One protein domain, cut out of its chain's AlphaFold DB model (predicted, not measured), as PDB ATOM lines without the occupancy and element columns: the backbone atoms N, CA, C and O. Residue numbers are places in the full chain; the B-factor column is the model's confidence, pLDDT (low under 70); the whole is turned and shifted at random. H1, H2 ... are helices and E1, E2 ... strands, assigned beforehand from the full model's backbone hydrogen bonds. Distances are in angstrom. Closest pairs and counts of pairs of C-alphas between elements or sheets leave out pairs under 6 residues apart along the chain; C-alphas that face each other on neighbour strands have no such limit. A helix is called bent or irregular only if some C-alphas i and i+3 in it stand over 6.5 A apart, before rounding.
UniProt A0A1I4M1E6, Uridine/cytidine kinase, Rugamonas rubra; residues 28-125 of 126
ATOM      1  N   GLY A  28     -35.551 -18.836 -26.848       94.44
ATOM      2  CA  GLY A  28     -36.488 -19.929 -27.055       94.44
ATOM      3  C   GLY A  28     -36.690 -20.780 -25.806       94.44
ATOM      4  O   GLY A  28     -35.958 -20.683 -24.825       94.44
ATOM      5  N   LEU A  29     -37.699 -21.655 -25.860       95.50
ATOM      6  CA  LEU A  29     -38.117 -22.487 -24.723       95.50
ATOM      7  C   LEU A  29     -36.981 -23.364 -24.168       95.50
ATOM      8  O   LEU A  29     -36.885 -23.542 -22.961       95.50
ATOM      9  N   PHE A  30     -36.125 -23.889 -25.046       96.06
ATOM     10  CA  PHE A  30     -35.067 -24.845 -24.701       96.06
ATOM     11  C   PHE A  30     -33.664 -24.226 -24.658       96.06
ATOM     12  O   PHE A  30     -32.684 -24.963 -24.599       96.06
ATOM     13  N   ALA A  31     -33.539 -22.894 -24.672       97.06
ATOM     14  CA  ALA A  31     -32.230 -22.232 -24.712       97.06
ATOM     15  C   ALA A  31     -31.315 -22.632 -23.538       97.06
ATOM     16  O   ALA A  31     -30.105 -22.685 -23.705       97.06
ATOM     17  N   LEU A  32     -31.890 -22.960 -22.374       98.19
ATOM     18  CA  LEU A  32     -31.153 -23.377 -21.175       98.19
ATOM     19  C   LEU A  32     -31.259 -24.884 -20.879       98.19
ATOM     20  O   LEU A  32     -31.011 -25.312 -19.753       98.19
ATOM     21  N   TYR A  33     -31.702 -25.690 -21.846       97.75
ATOM     22  CA  TYR A  33     -31.916 -27.125 -21.645       97.75
ATOM     23  C   TYR A  33     -30.633 -27.945 -21.793       97.75
ATOM     24  O   TYR A  33     -30.377 -28.840 -20.989       97.75
ATOM     25  N   ASP A  34     -29.846 -27.640 -22.823       96.75
ATOM     26  CA  ASP A  34     -28.632 -28.368 -23.172       96.75
ATOM     27  C   ASP A  34     -27.427 -27.840 -22.376       96.75
ATOM     28  O   ASP A  34     -27.211 -26.626 -22.305       96.75
ATOM     29  N   ALA A  35     -26.682 -28.745 -21.737       96.31
ATOM     30  CA  ALA A  35     -25.569 -28.382 -20.861       96.31
ATOM     31  C   ALA A  35     -24.398 -27.774 -21.643       96.31
ATOM     32  O   ALA A  35     -23.899 -26.724 -21.244       96.31
ATOM     33  N   ASP A  36     -24.039 -28.353 -22.793       96.94
ATOM     34  CA  ASP A  36     -22.949 -27.849 -23.633       96.94
ATOM     35  C   ASP A  36     -23.279 -26.439 -24.140       96.94
ATOM     36  O   ASP A  36     -22.428 -25.547 -24.165       96.94
ATOM     37  N   LEU A  37     -24.548 -26.201 -24.490       96.06
ATOM     38  CA  LEU A  37     -25.018 -24.872 -24.855       96.06
ATOM     39  C   LEU A  37     -24.898 -23.886 -23.688       96.06
ATOM     40  O   LEU A  37     -24.441 -22.767 -23.901       96.06
ATOM     41  N   CYS A  38     -25.278 -24.290 -22.473       97.00
ATOM     42  CA  CYS A  38     -25.171 -23.448 -21.281       97.00
ATOM     43  C   CYS A  38     -23.716 -23.110 -20.932       97.00
ATOM     44  O   CYS A  38     -23.444 -21.969 -20.558       97.00
ATOM     45  N   ASP A  39     -22.794 -24.057 -21.096       97.12
ATOM     46  CA  ASP A  39     -21.363 -23.872 -20.828       97.12
ATOM     47  C   ASP A  39     -20.715 -22.869 -21.796       97.12
ATOM     48  O   ASP A  39     -19.770 -22.168 -21.435       97.12
ATOM     49  N   MET A  40     -21.261 -22.730 -23.009       95.12
ATOM     50  CA  MET A  40     -20.842 -21.705 -23.972       95.12
ATOM     51  C   MET A  40     -21.407 -20.303 -23.672       95.12
ATOM     52  O   MET A  40     -20.949 -19.324 -24.268       95.12
ATOM     53  N   MET A  41     -22.409 -20.166 -22.795       94.75
ATOM     54  CA  MET A  41     -23.072 -18.883 -22.539       94.75
ATOM     55  C   MET A  41     -22.377 -18.065 -21.448       94.75
ATOM     56  O   MET A  41     -22.298 -18.469 -20.290       94.75
ATOM     57  N   SER A  42     -22.020 -16.822 -21.778       93.06
ATOM     58  CA  SER A  42     -21.513 -15.849 -20.796       93.06
ATOM     59  C   SER A  42     -22.585 -15.310 -19.839       93.06
ATOM     60  O   SER A  42     -22.247 -14.740 -18.803       93.06
ATOM     61  N   LEU A  43     -23.869 -15.412 -20.204       93.38
ATOM     62  CA  LEU A  43     -25.006 -14.949 -19.405       93.38
ATOM     63  C   LEU A  43     -26.259 -15.766 -19.742       93.38
ATOM     64  O   LEU A  43     -26.670 -15.818 -20.900       93.38
ATOM     65  N   LYS A  44     -26.885 -16.358 -18.722       96.25
ATOM     66  CA  LYS A  44     -28.070 -17.219 -18.834       96.25
ATOM     67  C   LYS A  44     -29.255 -16.560 -18.134       96.25
ATOM     68  O   LYS A  44     -29.192 -16.278 -16.938       96.25
ATOM     69  N   ILE A  45     -30.336 -16.311 -18.871       95.56
ATOM     70  CA  ILE A  45     -31.503 -15.569 -18.372       95.56
ATOM     71  C   ILE A  45     -32.763 -16.414 -18.528       95.56
ATOM     72  O   ILE A  45     -33.053 -16.897 -19.620       95.56
ATOM     73  N   TYR A  46     -33.545 -16.530 -17.455       96.81
ATOM     74  CA  TYR A  46     -34.882 -17.122 -17.493       96.81
ATOM     75  C   TYR A  46     -35.943 -16.056 -17.212       96.81
ATOM     76  O   TYR A  46     -35.904 -15.374 -16.188       96.81
ATOM     77  N   VAL A  47     -36.915 -15.914 -18.110       95.56
ATOM     78  CA  VAL A  47     -38.034 -14.981 -17.931       95.56
ATOM     79  C   VAL A  47     -39.208 -15.727 -17.312       95.56
ATOM     80  O   VAL A  47     -39.823 -16.579 -17.954       95.56
ATOM     81  N   ASP A  48     -39.525 -15.398 -16.063       95.19
ATOM     82  CA  ASP A  48     -40.561 -16.071 -15.293       95.19
ATOM     83  C   ASP A  48     -41.873 -15.286 -15.299       95.19
ATOM     84  O   ASP A  48     -41.926 -14.066 -15.127       95.19
ATOM     85  N   THR A  49     -42.976 -15.985 -15.532       95.00
ATOM     86  CA  THR A  49     -44.321 -15.412 -15.541       95.00
ATOM     87  C   THR A  49     -45.326 -16.504 -15.203       95.00
ATOM     88  O   THR A  49     -45.229 -17.635 -15.692       95.00
ATOM     89  N   ALA A  50     -46.332 -16.147 -14.404       94.88
ATOM     90  CA  ALA A  50     -47.399 -17.050 -14.000       94.88
ATOM     91  C   ALA A  50     -48.065 -17.742 -15.208       94.88
ATOM     92  O   ALA A  50     -48.177 -17.187 -16.309       94.88
ATOM     93  N   SER A  51     -48.437 -19.012 -15.026       94.94
ATOM     94  CA  SER A  51     -48.888 -19.883 -16.119       94.94
ATOM     95  C   SER A  51     -50.187 -19.421 -16.771       94.94
ATOM     96  O   SER A  51     -50.356 -19.609 -17.972       94.94
ATOM     97  N   ASP A  52     -51.080 -18.816 -15.993       96.12
ATOM     98  CA  ASP A  52     -52.338 -18.215 -16.438       96.12
ATOM     99  C   ASP A  52     -52.094 -17.013 -17.361       96.12
ATOM    100  O   ASP A  52     -52.606 -16.979 -18.477       96.12
ATOM    101  N   ILE A  53     -51.218 -16.087 -16.968       95.38
ATOM    102  CA  ILE A  53     -50.835 -14.931 -17.785       95.38
ATOM    103  C   ILE A  53     -50.188 -15.385 -19.097       95.38
ATOM    104  O   ILE A  53     -50.521 -14.876 -20.170       95.38
ATOM    105  N   ARG A  54     -49.282 -16.371 -19.040       95.25
ATOM    106  CA  ARG A  54     -48.663 -16.940 -20.249       95.25
ATOM    107  C   ARG A  54     -49.690 -17.620 -21.150       95.25
ATOM    108  O   ARG A  54     -49.617 -17.463 -22.366       95.25
ATOM    109  N   PHE A  55     -50.640 -18.348 -20.570       96.56
ATOM    110  CA  PHE A  55     -51.704 -19.007 -21.316       96.56
ATOM    111  C   PHE A  55     -52.625 -18.000 -22.014       96.56
ATOM    112  O   PHE A  55     -52.866 -18.156 -23.208       96.56
ATOM    113  N   ILE A  56     -53.053 -16.936 -21.327       96.19
ATOM    114  CA  ILE A  56     -53.890 -15.873 -21.906       96.19
ATOM    115  C   ILE A  56     -53.180 -15.216 -23.095       96.19
ATOM    116  O   ILE A  56     -53.743 -15.142 -24.186       96.19
ATOM    117  N   ARG A  57     -51.911 -14.817 -22.923       95.12
ATOM    118  CA  ARG A  57     -51.106 -14.226 -24.007       95.12
ATOM    119  C   ARG A  57     -50.946 -15.188 -25.187       95.12
ATOM    120  O   ARG A  57     -51.070 -14.782 -26.338       95.12
ATOM    121  N   ARG A  58     -50.689 -16.474 -24.908       94.69
ATOM    122  CA  ARG A  58     -50.598 -17.519 -25.939       94.69
ATOM    123  C   ARG A  58     -51.914 -17.664 -26.695       94.69
ATOM    124  O   ARG A  58     -51.871 -17.732 -27.914       94.69
ATOM    125  N   MET A  59     -53.040 -17.730 -25.988       95.75
ATOM    126  CA  MET A  59     -54.363 -17.893 -26.584       95.75
ATOM    127  C   MET A  59     -54.700 -16.733 -27.511       95.75
ATOM    128  O   MET A  59     -55.053 -16.974 -28.659       95.75
ATOM    129  N   GLN A  60     -54.524 -15.497 -27.043       95.94
ATOM    130  CA  GLN A  60     -54.762 -14.305 -27.857       95.94
ATOM    131  C   GLN A  60     -53.944 -14.353 -29.148       95.94
ATOM    132  O   GLN A  60     -54.526 -14.309 -30.226       95.94
ATOM    133  N   ARG A  61     -52.626 -14.563 -29.043       94.38
ATOM    134  CA  ARG A  61     -51.725 -14.659 -30.201       94.38
ATOM    135  C   ARG A  61     -52.112 -15.784 -31.165       94.38
ATOM    136  O   ARG A  61     -52.131 -15.590 -32.375       94.38
ATOM    137  N   ASP A  62     -52.395 -16.976 -30.647       92.56
ATOM    138  CA  ASP A  62     -52.720 -18.143 -31.472       92.56
ATOM    139  C   ASP A  62     -54.060 -17.965 -32.222       92.56
ATOM    140  O   ASP A  62     -54.194 -18.450 -33.345       92.56
ATOM    141  N   ILE A  63     -55.019 -17.227 -31.655       93.62
ATOM    142  CA  ILE A  63     -56.280 -16.882 -32.329       93.62
ATOM    143  C   ILE A  63     -56.050 -15.775 -33.366       93.62
ATOM    144  O   ILE A  63     -56.419 -15.938 -34.528       93.62
ATOM    145  N   THR A  64     -55.423 -14.660 -32.974       93.81
ATOM    146  CA  THR A  64     -55.329 -13.458 -33.821       93.81
ATOM    147  C   THR A  64     -54.316 -13.588 -34.951       93.81
ATOM    148  O   THR A  64     -54.551 -13.071 -36.037       93.81
ATOM    149  N   GLU A  65     -53.188 -14.257 -34.711       91.56
ATOM    150  CA  GLU A  65     -52.073 -14.316 -35.666       91.56
ATOM    151  C   GLU A  65     -51.969 -15.668 -36.377       91.56
ATOM    152  O   GLU A  65     -51.379 -15.750 -37.451       91.56
ATOM    153  N   ARG A  66     -52.511 -16.741 -35.784       86.88
ATOM    154  CA  ARG A  66     -52.367 -18.115 -36.303       86.88
ATOM    155  C   ARG A  66     -53.693 -18.771 -36.689       86.88
ATOM    156  O   ARG A  66     -53.677 -19.919 -37.124       86.88
ATOM    157  N   GLY A  67     -54.820 -18.068 -36.533       89.00
ATOM    158  CA  GLY A  67     -56.142 -18.520 -36.976       89.00
ATOM    159  C   GLY A  67     -56.679 -19.755 -36.246       89.00
ATOM    160  O   GLY A  67     -57.463 -20.508 -36.819       89.00
ATOM    161  N   ARG A  68     -56.241 -20.010 -35.007       90.62
ATOM    162  CA  ARG A  68     -56.685 -21.173 -34.222       90.62
ATOM    163  C   ARG A  68     -58.002 -20.903 -33.494       90.62
ATOM    164  O   ARG A  68     -58.282 -19.765 -33.129       90.62
ATOM    165  N   SER A  69     -58.781 -21.955 -33.231       94.81
ATOM    166  CA  SER A  69     -59.960 -21.870 -32.359       94.81
ATOM    167  C   SER A  69     -59.575 -21.916 -30.878       94.81
ATOM    168  O   SER A  69     -58.494 -22.395 -30.518       94.81
ATOM    169  N   VAL A  70     -60.469 -21.442 -30.007       95.56
ATOM    170  CA  VAL A  70     -60.266 -21.482 -28.549       95.56
ATOM    171  C   VAL A  70     -60.095 -22.924 -28.074       95.56
ATOM    172  O   VAL A  70     -59.160 -23.212 -27.328       95.56
ATOM    173  N   GLU A  71     -60.949 -23.828 -28.553       96.94
ATOM    174  CA  GLU A  71     -60.954 -25.251 -28.208       96.94
ATOM    175  C   GLU A  71     -59.597 -25.885 -28.531       96.94
ATOM    176  O   GLU A  71     -58.936 -26.423 -27.647       96.94
ATOM    177  N   SER A  72     -59.093 -25.686 -29.756       94.75
ATOM    178  CA  SER A  72     -57.794 -26.222 -30.183       94.75
ATOM    179  C   SER A  72     -56.630 -25.722 -29.314       94.75
ATOM    180  O   SER A  72     -55.700 -26.473 -29.004       94.75
ATOM    181  N   VAL A  73     -56.661 -24.453 -28.893       95.25
ATOM    182  CA  VAL A  73     -55.624 -23.873 -28.028       95.25
ATOM    183  C   VAL A  73     -55.664 -24.474 -26.623       95.25
ATOM    184  O   VAL A  73     -54.589 -24.713 -26.054       95.25
ATOM    185  N   VAL A  74     -56.865 -24.673 -26.069       96.75
ATOM    186  CA  VAL A  74     -57.102 -25.260 -24.741       96.75
ATOM    187  C   VAL A  74     -56.663 -26.719 -24.724       96.75
ATOM    188  O   VAL A  74     -55.837 -27.076 -23.882       96.75
ATOM    189  N   ASP A  75     -57.126 -27.520 -25.683       97.38
ATOM    190  CA  ASP A  75     -56.805 -28.946 -25.780       97.38
ATOM    191  C   ASP A  75     -55.292 -29.136 -25.889       97.38
ATOM    192  O   ASP A  75     -54.669 -29.795 -25.054       97.38
ATOM    193  N   GLN A  76     -54.648 -28.407 -26.812       95.19
ATOM    194  CA  GLN A  76     -53.196 -28.461 -26.948       95.19
ATOM    195  C   GLN A  76     -52.475 -28.031 -25.660       95.19
ATOM    196  O   GLN A  76     -51.416 -28.575 -25.329       95.19
ATOM    197  N   TYR A  77     -53.002 -27.042 -24.931       96.44
ATOM    198  CA  TYR A  77     -52.374 -26.591 -23.694       96.44
ATOM    199  C   TYR A  77     -52.404 -27.662 -22.606       96.44
ATOM    200  O   TYR A  77     -51.383 -27.884 -21.949       96.44
ATOM    201  N   LEU A  78     -53.549 -28.318 -22.427       97.06
ATOM    202  CA  LEU A  78     -53.742 -29.336 -21.402       97.06
ATOM    203  C   LEU A  78     -52.984 -30.624 -21.729       97.06
ATOM    204  O   LEU A  78     -52.320 -31.166 -20.844       97.06
ATOM    205  N   GLU A  79     -53.032 -31.065 -22.985       97.38
ATOM    206  CA  GLU A  79     -52.442 -32.332 -23.421       97.38
ATOM    207  C   GLU A  79     -50.925 -32.258 -23.593       97.38
ATOM    208  O   GLU A  79     -50.222 -33.214 -23.273       97.38
ATOM    209  N   THR A  80     -50.397 -31.131 -24.090       96.00
ATOM    210  CA  THR A  80     -48.980 -31.049 -24.492       96.00
ATOM    211  C   THR A  80     -48.229 -29.901 -23.830       96.00
ATOM    212  O   THR A  80     -47.248 -30.135 -23.130       96.00
ATOM    213  N   VAL A  81     -48.666 -28.647 -23.981       96.00
ATOM    214  CA  VAL A  81     -47.839 -27.493 -23.574       96.00
ATOM    215  C   VAL A  81     -47.573 -27.486 -22.071       96.00
ATOM    216  O   VAL A  81     -46.434 -27.297 -21.652       96.00
ATOM    217  N   ARG A  82     -48.601 -27.700 -21.244       96.81
ATOM    218  CA  ARG A  82     -48.474 -27.695 -19.784       96.81
ATOM    219  C   ARG A  82     -47.619 -28.852 -19.244       96.81
ATOM    220  O   ARG A  82     -46.728 -28.553 -18.443       96.81
ATOM    221  N   PRO A  83     -47.846 -30.132 -19.608       97.88
ATOM    222  CA  PRO A  83     -46.995 -31.221 -19.127       97.88
ATOM    223  C   PRO A  83     -45.550 -31.069 -19.613       97.88
ATOM    224  O   PRO A  83     -44.637 -31.139 -18.792       97.88
ATOM    225  N   MET A  84     -45.338 -30.732 -20.891       97.44
ATOM    226  CA  MET A  84     -43.988 -30.552 -21.440       97.44
ATOM    227  C   MET A  84     -43.264 -29.364 -20.806       97.44
ATOM    228  O   MET A  84     -42.079 -29.458 -20.498       97.44
ATOM    229  N   HIS A  85     -43.972 -28.265 -20.529       97.69
ATOM    230  CA  HIS A  85     -43.407 -27.145 -19.783       97.69
ATOM    231  C   HIS A  85     -42.907 -27.584 -18.405       97.69
ATOM    232  O   HIS A  85     -41.774 -27.288 -18.039       97.69
ATOM    233  N   LYS A  86     -43.739 -28.297 -17.638       97.38
ATOM    234  CA  LYS A  86     -43.367 -28.759 -16.293       97.38
ATOM    235  C   LYS A  86     -42.204 -29.746 -16.316       97.38
ATOM    236  O   LYS A  86     -41.372 -29.707 -15.418       97.38
ATOM    237  N   GLN A  87     -42.173 -30.627 -17.310       97.62
ATOM    238  CA  GLN A  87     -41.174 -31.682 -17.399       97.62
ATOM    239  C   GLN A  87     -39.829 -31.175 -17.925       97.62
ATOM    240  O   GLN A  87     -38.793 -31.598 -17.423       97.62
ATOM    241  N   PHE A  88     -39.837 -30.282 -18.917       97.19
ATOM    242  CA  PHE A  88     -38.630 -29.946 -19.670       97.19
ATOM    243  C   PHE A  88     -38.231 -28.476 -19.622       97.19
ATOM    244  O   PHE A  88     -37.052 -28.196 -19.773       97.19
ATOM    245  N   ILE A  89     -39.166 -27.541 -19.423       97.69
ATOM    246  CA  ILE A  89     -38.870 -26.101 -19.514       97.69
ATOM    247  C   ILE A  89     -38.632 -25.502 -18.132       97.69
ATOM    248  O   ILE A  89     -37.570 -24.940 -17.885       97.69
ATOM    249  N   GLU A  90     -39.573 -25.677 -17.202       97.69
ATOM    250  CA  GLU A  90     -39.466 -25.134 -15.843       97.69
ATOM    251  C   GLU A  90     -38.177 -25.570 -15.123       97.69
ATOM    252  O   GLU A  90     -37.543 -24.719 -14.502       97.69
ATOM    253  N   PRO A  91     -37.700 -26.832 -15.234       98.19
ATOM    254  CA  PRO A  91     -36.453 -27.231 -14.584       98.19
ATOM    255  C   PRO A  91     -35.219 -26.479 -15.089       98.19
ATOM    256  O   PRO A  91     -34.266 -26.329 -14.328       98.19
ATOM    257  N   THR A  92     -35.223 -25.974 -16.329       98.38
ATOM    258  CA  THR A  92     -34.083 -25.226 -16.900       98.38
ATOM    259  C   THR A  92     -33.855 -23.885 -16.211       98.38
ATOM    260  O   THR A  92     -32.751 -23.352 -16.256       98.38
ATOM    261  N   LYS A  93     -34.856 -23.376 -15.479       97.75
ATOM    262  CA  LYS A  93     -34.740 -22.189 -14.627       97.75
ATOM    263  C   LYS A  93     -33.570 -22.277 -13.646       97.75
ATOM    264  O   LYS A  93     -32.960 -21.259 -13.343       97.75
ATOM    265  N   ARG A  94     -33.221 -23.484 -13.178       97.44
ATOM    266  CA  ARG A  94     -32.081 -23.709 -12.271       97.44
ATOM    267  C   ARG A  94     -30.716 -23.441 -12.917       97.44
ATOM    268  O   ARG A  94     -29.743 -23.275 -12.197       97.44
ATOM    269  N   ASN A  95     -30.655 -23.431 -14.250       97.94
ATOM    270  CA  ASN A  95     -29.436 -23.177 -15.016       97.94
ATOM    271  C   ASN A  95     -29.234 -21.672 -15.279       97.94
ATOM    272  O   ASN A  95     -28.220 -21.283 -15.854       97.94
ATOM    273  N   ALA A  96     -30.199 -20.820 -14.917       97.50
ATOM    274  CA  ALA A  96     -30.124 -19.386 -15.159       97.50
ATOM    275  C   ALA A  96     -29.254 -18.676 -14.116       97.50
ATOM    276  O   ALA A  96     -29.363 -18.940 -12.921       97.50
ATOM    277  N   ASP A  97     -28.458 -17.708 -14.570       95.56
ATOM    278  CA  ASP A  97     -27.737 -16.789 -13.686       95.56
ATOM    279  C   ASP A  97     -28.693 -15.715 -13.134       95.56
ATOM    280  O   ASP A  97     -28.526 -15.226 -12.018       95.56
ATOM    281  N   ILE A  98     -29.700 -15.332 -13.933       93.75
ATOM    282  CA  ILE A  98     -30.678 -14.288 -13.607       93.75
ATOM    283  C   ILE A  98     -32.089 -14.759 -13.965       93.75
ATOM    284  O   ILE A  98     -32.338 -15.248 -15.069       93.75
ATOM    285  N   ILE A  99     -33.033 -14.532 -13.051       95.12
ATOM    286  CA  ILE A  99     -34.464 -14.734 -13.287       95.12
ATOM    287  C   ILE A  99     -35.157 -13.374 -13.319       95.12
ATOM    288  O   ILE A  99     -35.060 -12.601 -12.365       95.12
ATOM    289  N   ILE A 100     -35.873 -13.086 -14.405       93.69
ATOM    290  CA  ILE A 100     -36.604 -11.827 -14.588       93.69
ATOM    291  C   ILE A 100     -38.101 -12.099 -14.445       93.69
ATOM    292  O   ILE A 100     -38.658 -12.821 -15.277       93.69
ATOM    293  N   PRO A 101     -38.774 -11.537 -13.429       91.56
ATOM    294  CA  PRO A 101     -40.206 -11.729 -13.259       91.56
ATOM    295  C   PRO A 101     -41.015 -10.857 -14.235       91.56
ATOM    296  O   PRO A 101     -40.569  -9.803 -14.680       91.56
ATOM    297  N   HIS A 102     -42.247 -11.280 -14.520       84.38
ATOM    298  CA  HIS A 102     -43.301 -10.536 -15.236       84.38
ATOM    299  C   HIS A 102     -43.062 -10.220 -16.725       84.38
ATOM    300  O   HIS A 102     -43.960  -9.687 -17.387       84.38
ATOM    301  N   GLY A 103     -41.925 -10.618 -17.296       77.56
ATOM    302  CA  GLY A 103     -41.615 -10.393 -18.706       77.56
ATOM    303  C   GLY A 103     -40.779  -9.138 -18.941       77.56
ATOM    304  O   GLY A 103     -39.940  -8.779 -18.120       77.56
ATOM    305  N   ALA A 104     -40.979  -8.498 -20.097       73.88
ATOM    306  CA  ALA A 104     -40.232  -7.305 -20.484       73.88
ATOM    307  C   ALA A 104     -40.391  -6.194 -19.433       73.88
ATOM    308  O   ALA A 104     -41.497  -5.726 -19.168       73.88
ATOM    309  N   ASN A 105     -39.268  -5.778 -18.853       81.88
ATOM    310  CA  ASN A 105     -39.194  -4.754 -17.823       81.88
ATOM    311  C   ASN A 105     -38.029  -3.818 -18.166       81.88
ATOM    312  O   ASN A 105     -36.906  -4.298 -18.315       81.88
ATOM    313  N   GLY A 106     -38.284  -2.512 -18.298       89.31
ATOM    314  CA  GLY A 106     -37.275  -1.520 -18.710       89.31
ATOM    315  C   GLY A 106     -35.976  -1.613 -17.895       89.31
ATOM    316  O   GLY A 106     -34.936  -1.918 -18.470       89.31
ATOM    317  N   PRO A 107     -36.045  -1.521 -16.554       90.38
ATOM    318  CA  PRO A 107     -34.900  -1.747 -15.674       90.38
ATOM    319  C   PRO A 107     -34.125  -3.052 -15.912       90.38
ATOM    320  O   PRO A 107     -32.902  -3.077 -15.796       90.38
ATOM    321  N   ALA A 108     -34.810  -4.151 -16.246       90.12
ATOM    322  CA  ALA A 108     -34.138  -5.420 -16.513       90.12
ATOM    323  C   ALA A 108     -33.375  -5.376 -17.844       90.12
ATOM    324  O   ALA A 108     -32.249  -5.862 -17.922       90.12
ATOM    325  N   VAL A 109     -33.956  -4.752 -18.873       90.50
ATOM    326  CA  VAL A 109     -33.292  -4.525 -20.164       90.50
ATOM    327  C   VAL A 109     -32.063  -3.633 -19.987       90.50
ATOM    328  O   VAL A 109     -30.991  -3.968 -20.494       90.50
ATOM    329  N   ASP A 110     -32.173  -2.558 -19.209       91.81
ATOM    330  CA  ASP A 110     -31.058  -1.647 -18.919       91.81
ATOM    331  C   ASP A 110     -29.912  -2.367 -18.191       91.81
ATOM    332  O   ASP A 110     -28.736  -2.210 -18.531       91.81
ATOM    333  N   MET A 111     -30.237  -3.233 -17.228       90.62
ATOM    334  CA  MET A 111     -29.243  -4.045 -16.523       90.62
ATOM    335  C   MET A 111     -28.534  -5.038 -17.459       90.62
ATOM    336  O   MET A 111     -27.305  -5.144 -17.427       90.62
ATOM    337  N   ILE A 112     -29.283  -5.747 -18.314       90.88
ATOM    338  CA  ILE A 112     -28.717  -6.698 -19.285       90.88
ATOM    339  C   ILE A 112     -27.799  -5.968 -20.263       90.88
ATOM    340  O   ILE A 112     -26.659  -6.380 -20.464       90.88
ATOM    341  N   THR A 113     -28.280  -4.879 -20.860       91.38
ATOM    342  CA  THR A 113     -27.520  -4.103 -21.852       91.38
ATOM    343  C   THR A 113     -26.241  -3.522 -21.254       91.38
ATOM    344  O   THR A 113     -25.179  -3.648 -21.862       91.38
ATOM    345  N   THR A 114     -26.299  -3.003 -20.024       92.75
ATOM    346  CA  THR A 114     -25.117  -2.532 -19.285       92.75
ATOM    347  C   THR A 114     -24.109  -3.659 -19.056       92.75
ATOM    348  O   THR A 114     -22.909  -3.487 -19.292       92.75
ATOM    349  N   LYS A 115     -24.571  -4.846 -18.636       90.19
ATOM    350  CA  LYS A 115     -23.690  -6.001 -18.422       90.19
ATOM    351  C   LYS A 115     -23.048  -6.473 -19.725       90.19
ATOM    352  O   LYS A 115     -21.844  -6.722 -19.742       90.19
ATOM    353  N   VAL A 116     -23.820  -6.569 -20.806       91.31
ATOM    354  CA  VAL A 116     -23.321  -6.963 -22.132       91.31
ATOM    355  C   VAL A 116     -22.259  -5.980 -22.622       91.31
ATOM    356  O   VAL A 116     -21.185  -6.416 -23.031       91.31
ATOM    357  N   ALA A 117     -22.499  -4.669 -22.511       91.25
ATOM    358  CA  ALA A 117     -21.513  -3.650 -22.875       91.25
ATOM    359  C   ALA A 117     -20.203  -3.811 -22.083       91.25
ATOM    360  O   ALA A 117     -19.121  -3.821 -22.667       91.25
ATOM    361  N   SER A 118     -20.300  -4.041 -20.769       90.69
ATOM    362  CA  SER A 118     -19.133  -4.289 -19.916       90.69
ATOM    363  C   SER A 118     -18.334  -5.532 -20.331       90.69
ATOM    364  O   SER A 118     -17.104  -5.489 -20.312       90.69
ATOM    365  N   VAL A 119     -19.000  -6.624 -20.723       86.75
ATOM    366  CA  VAL A 119     -18.336  -7.858 -21.191       86.75
ATOM    367  C   VAL A 119     -17.619  -7.625 -22.522       86.75
ATOM    368  O   VAL A 119     -16.476  -8.047 -22.684       86.75
ATOM    369  N   ILE A 120     -18.249  -6.909 -23.458       88.88
ATOM    370  CA  ILE A 120     -17.622  -6.549 -24.740       88.88
ATOM    371  C   ILE A 120     -16.361  -5.712 -24.507       88.88
ATOM    372  O   ILE A 120     -15.338  -5.949 -25.147       88.88
ATOM    373  N   ASP A 121     -16.415  -4.741 -23.597       89.88
ATOM    374  CA  ASP A 121     -15.265  -3.883 -23.304       89.88
ATOM    375  C   ASP A 121     -14.105  -4.655 -22.670       89.88
ATOM    376  O   ASP A 121     -12.947  -4.354 -22.955       89.88
ATOM    377  N   GLN A 122     -14.388  -5.671 -21.849       83.62
ATOM    378  CA  GLN A 122     -13.361  -6.567 -21.312       83.62
ATOM    379  C   GLN A 122     -12.706  -7.404 -22.416       83.62
ATOM    380  O   GLN A 122     -11.482  -7.488 -22.458       83.62
ATOM    381  N   LEU A 123     -13.497  -7.947 -23.348       79.75
ATOM    382  CA  LEU A 123     -12.995  -8.731 -24.484       79.75
ATOM    383  C   LEU A 123     -12.133  -7.915 -25.455       79.75
ATOM    384  O   LEU A 123     -11.283  -8.479 -26.126       79.75
ATOM    385  N   LYS A 124     -12.336  -6.595 -25.544       80.25
ATOM    386  CA  LYS A 124     -11.498  -5.703 -26.366       80.25
ATOM    387  C   LYS A 124     -10.159  -5.338 -25.719       80.25
ATOM    388  O   LYS A 124      -9.308  -4.771 -26.398       80.25
ATOM    389  N   ARG A 125     -10.013  -5.545 -24.406       74.50
ATOM    390  CA  ARG A 125      -8.829  -5.142 -23.624       74.50
ATOM    391  C   ARG A 125      -7.841  -6.284 -23.374       74.50
ATOM    392  O   ARG A 125      -6.743  -5.994 -22.904       74.50
TER     393      ARG A 125
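What this domain is: This is residues 28 to 125 of the 126 residues of the protein "Uridine/cytidine kinase" of Rugamonas rubra (UniProt A0A1I4M1E6). A two-stranded parallel sheet, E1 beside E2, forms the middle of an elongated model; the hairpin of H2 and H3a makes one end, H3b leads back to E1, and H4 makes the other, residues 120 to 125 sticking out. The 98 printed residues run H1 E1 H2 H3 E2 H4, mostly helix, loose: radius of gyration of the C-alphas 16.7 A, spans 56 by 28 by 21 A.

Where its parts are: Find H1, residues 35 to 39, from C-alpha 35 at (-25.569, -28.382, -20.861). Next come E1, 45 to 48, and H2, 51 to 64, 19.9 A. H3, 70 to 95, one helix by its hydrogen bonds, is bent: C-alphas 79 and 82 are 7.1 A apart. Its arms are H3a, 70 to 79, and H3b, 82 to 95, irregular with C-alphas 87 and 90 6.9 A apart. E2 is 98 to 101; H4, 106 to 123, 26.0 A, ends at (-12.995, -8.731, -24.484).

How they stand to each other: See N 46 and O 98, 3.0 A, within hydrogen-bond range between parallel E1 and E2, in a strand-helix-strand unit, parallel strands with H2 and H3 between. The closest C-alphas of E1 and H3b, Tyr 46 and Lys 93, are 5.8 A apart. H2 and H3a touch as a hairpin, closest C-alphas Met 59 and Val 73, 6.3 A, opposite ways at a steep tilt of 42 degrees. H1 is close to H3b but not clearly touching, closest C-alphas Cys 38 and Asn 95, 7.6 A. H4 touches no helix; its C-alpha closest to E2, Ala 108, is 7.1 A from that of Ile 100. Every O i to N i+4 pair is within range in H1, H2, H3a and H4; H3b has 4 of 10, and 7 of 11 to N i+3.

The domain as a whole: Look to the C-alphas of Glu 71 and Arg 125, the farthest apart at 56.1 A. The printed part has no cut, its links are tight, and no printed residue is under 70 in pLDDT.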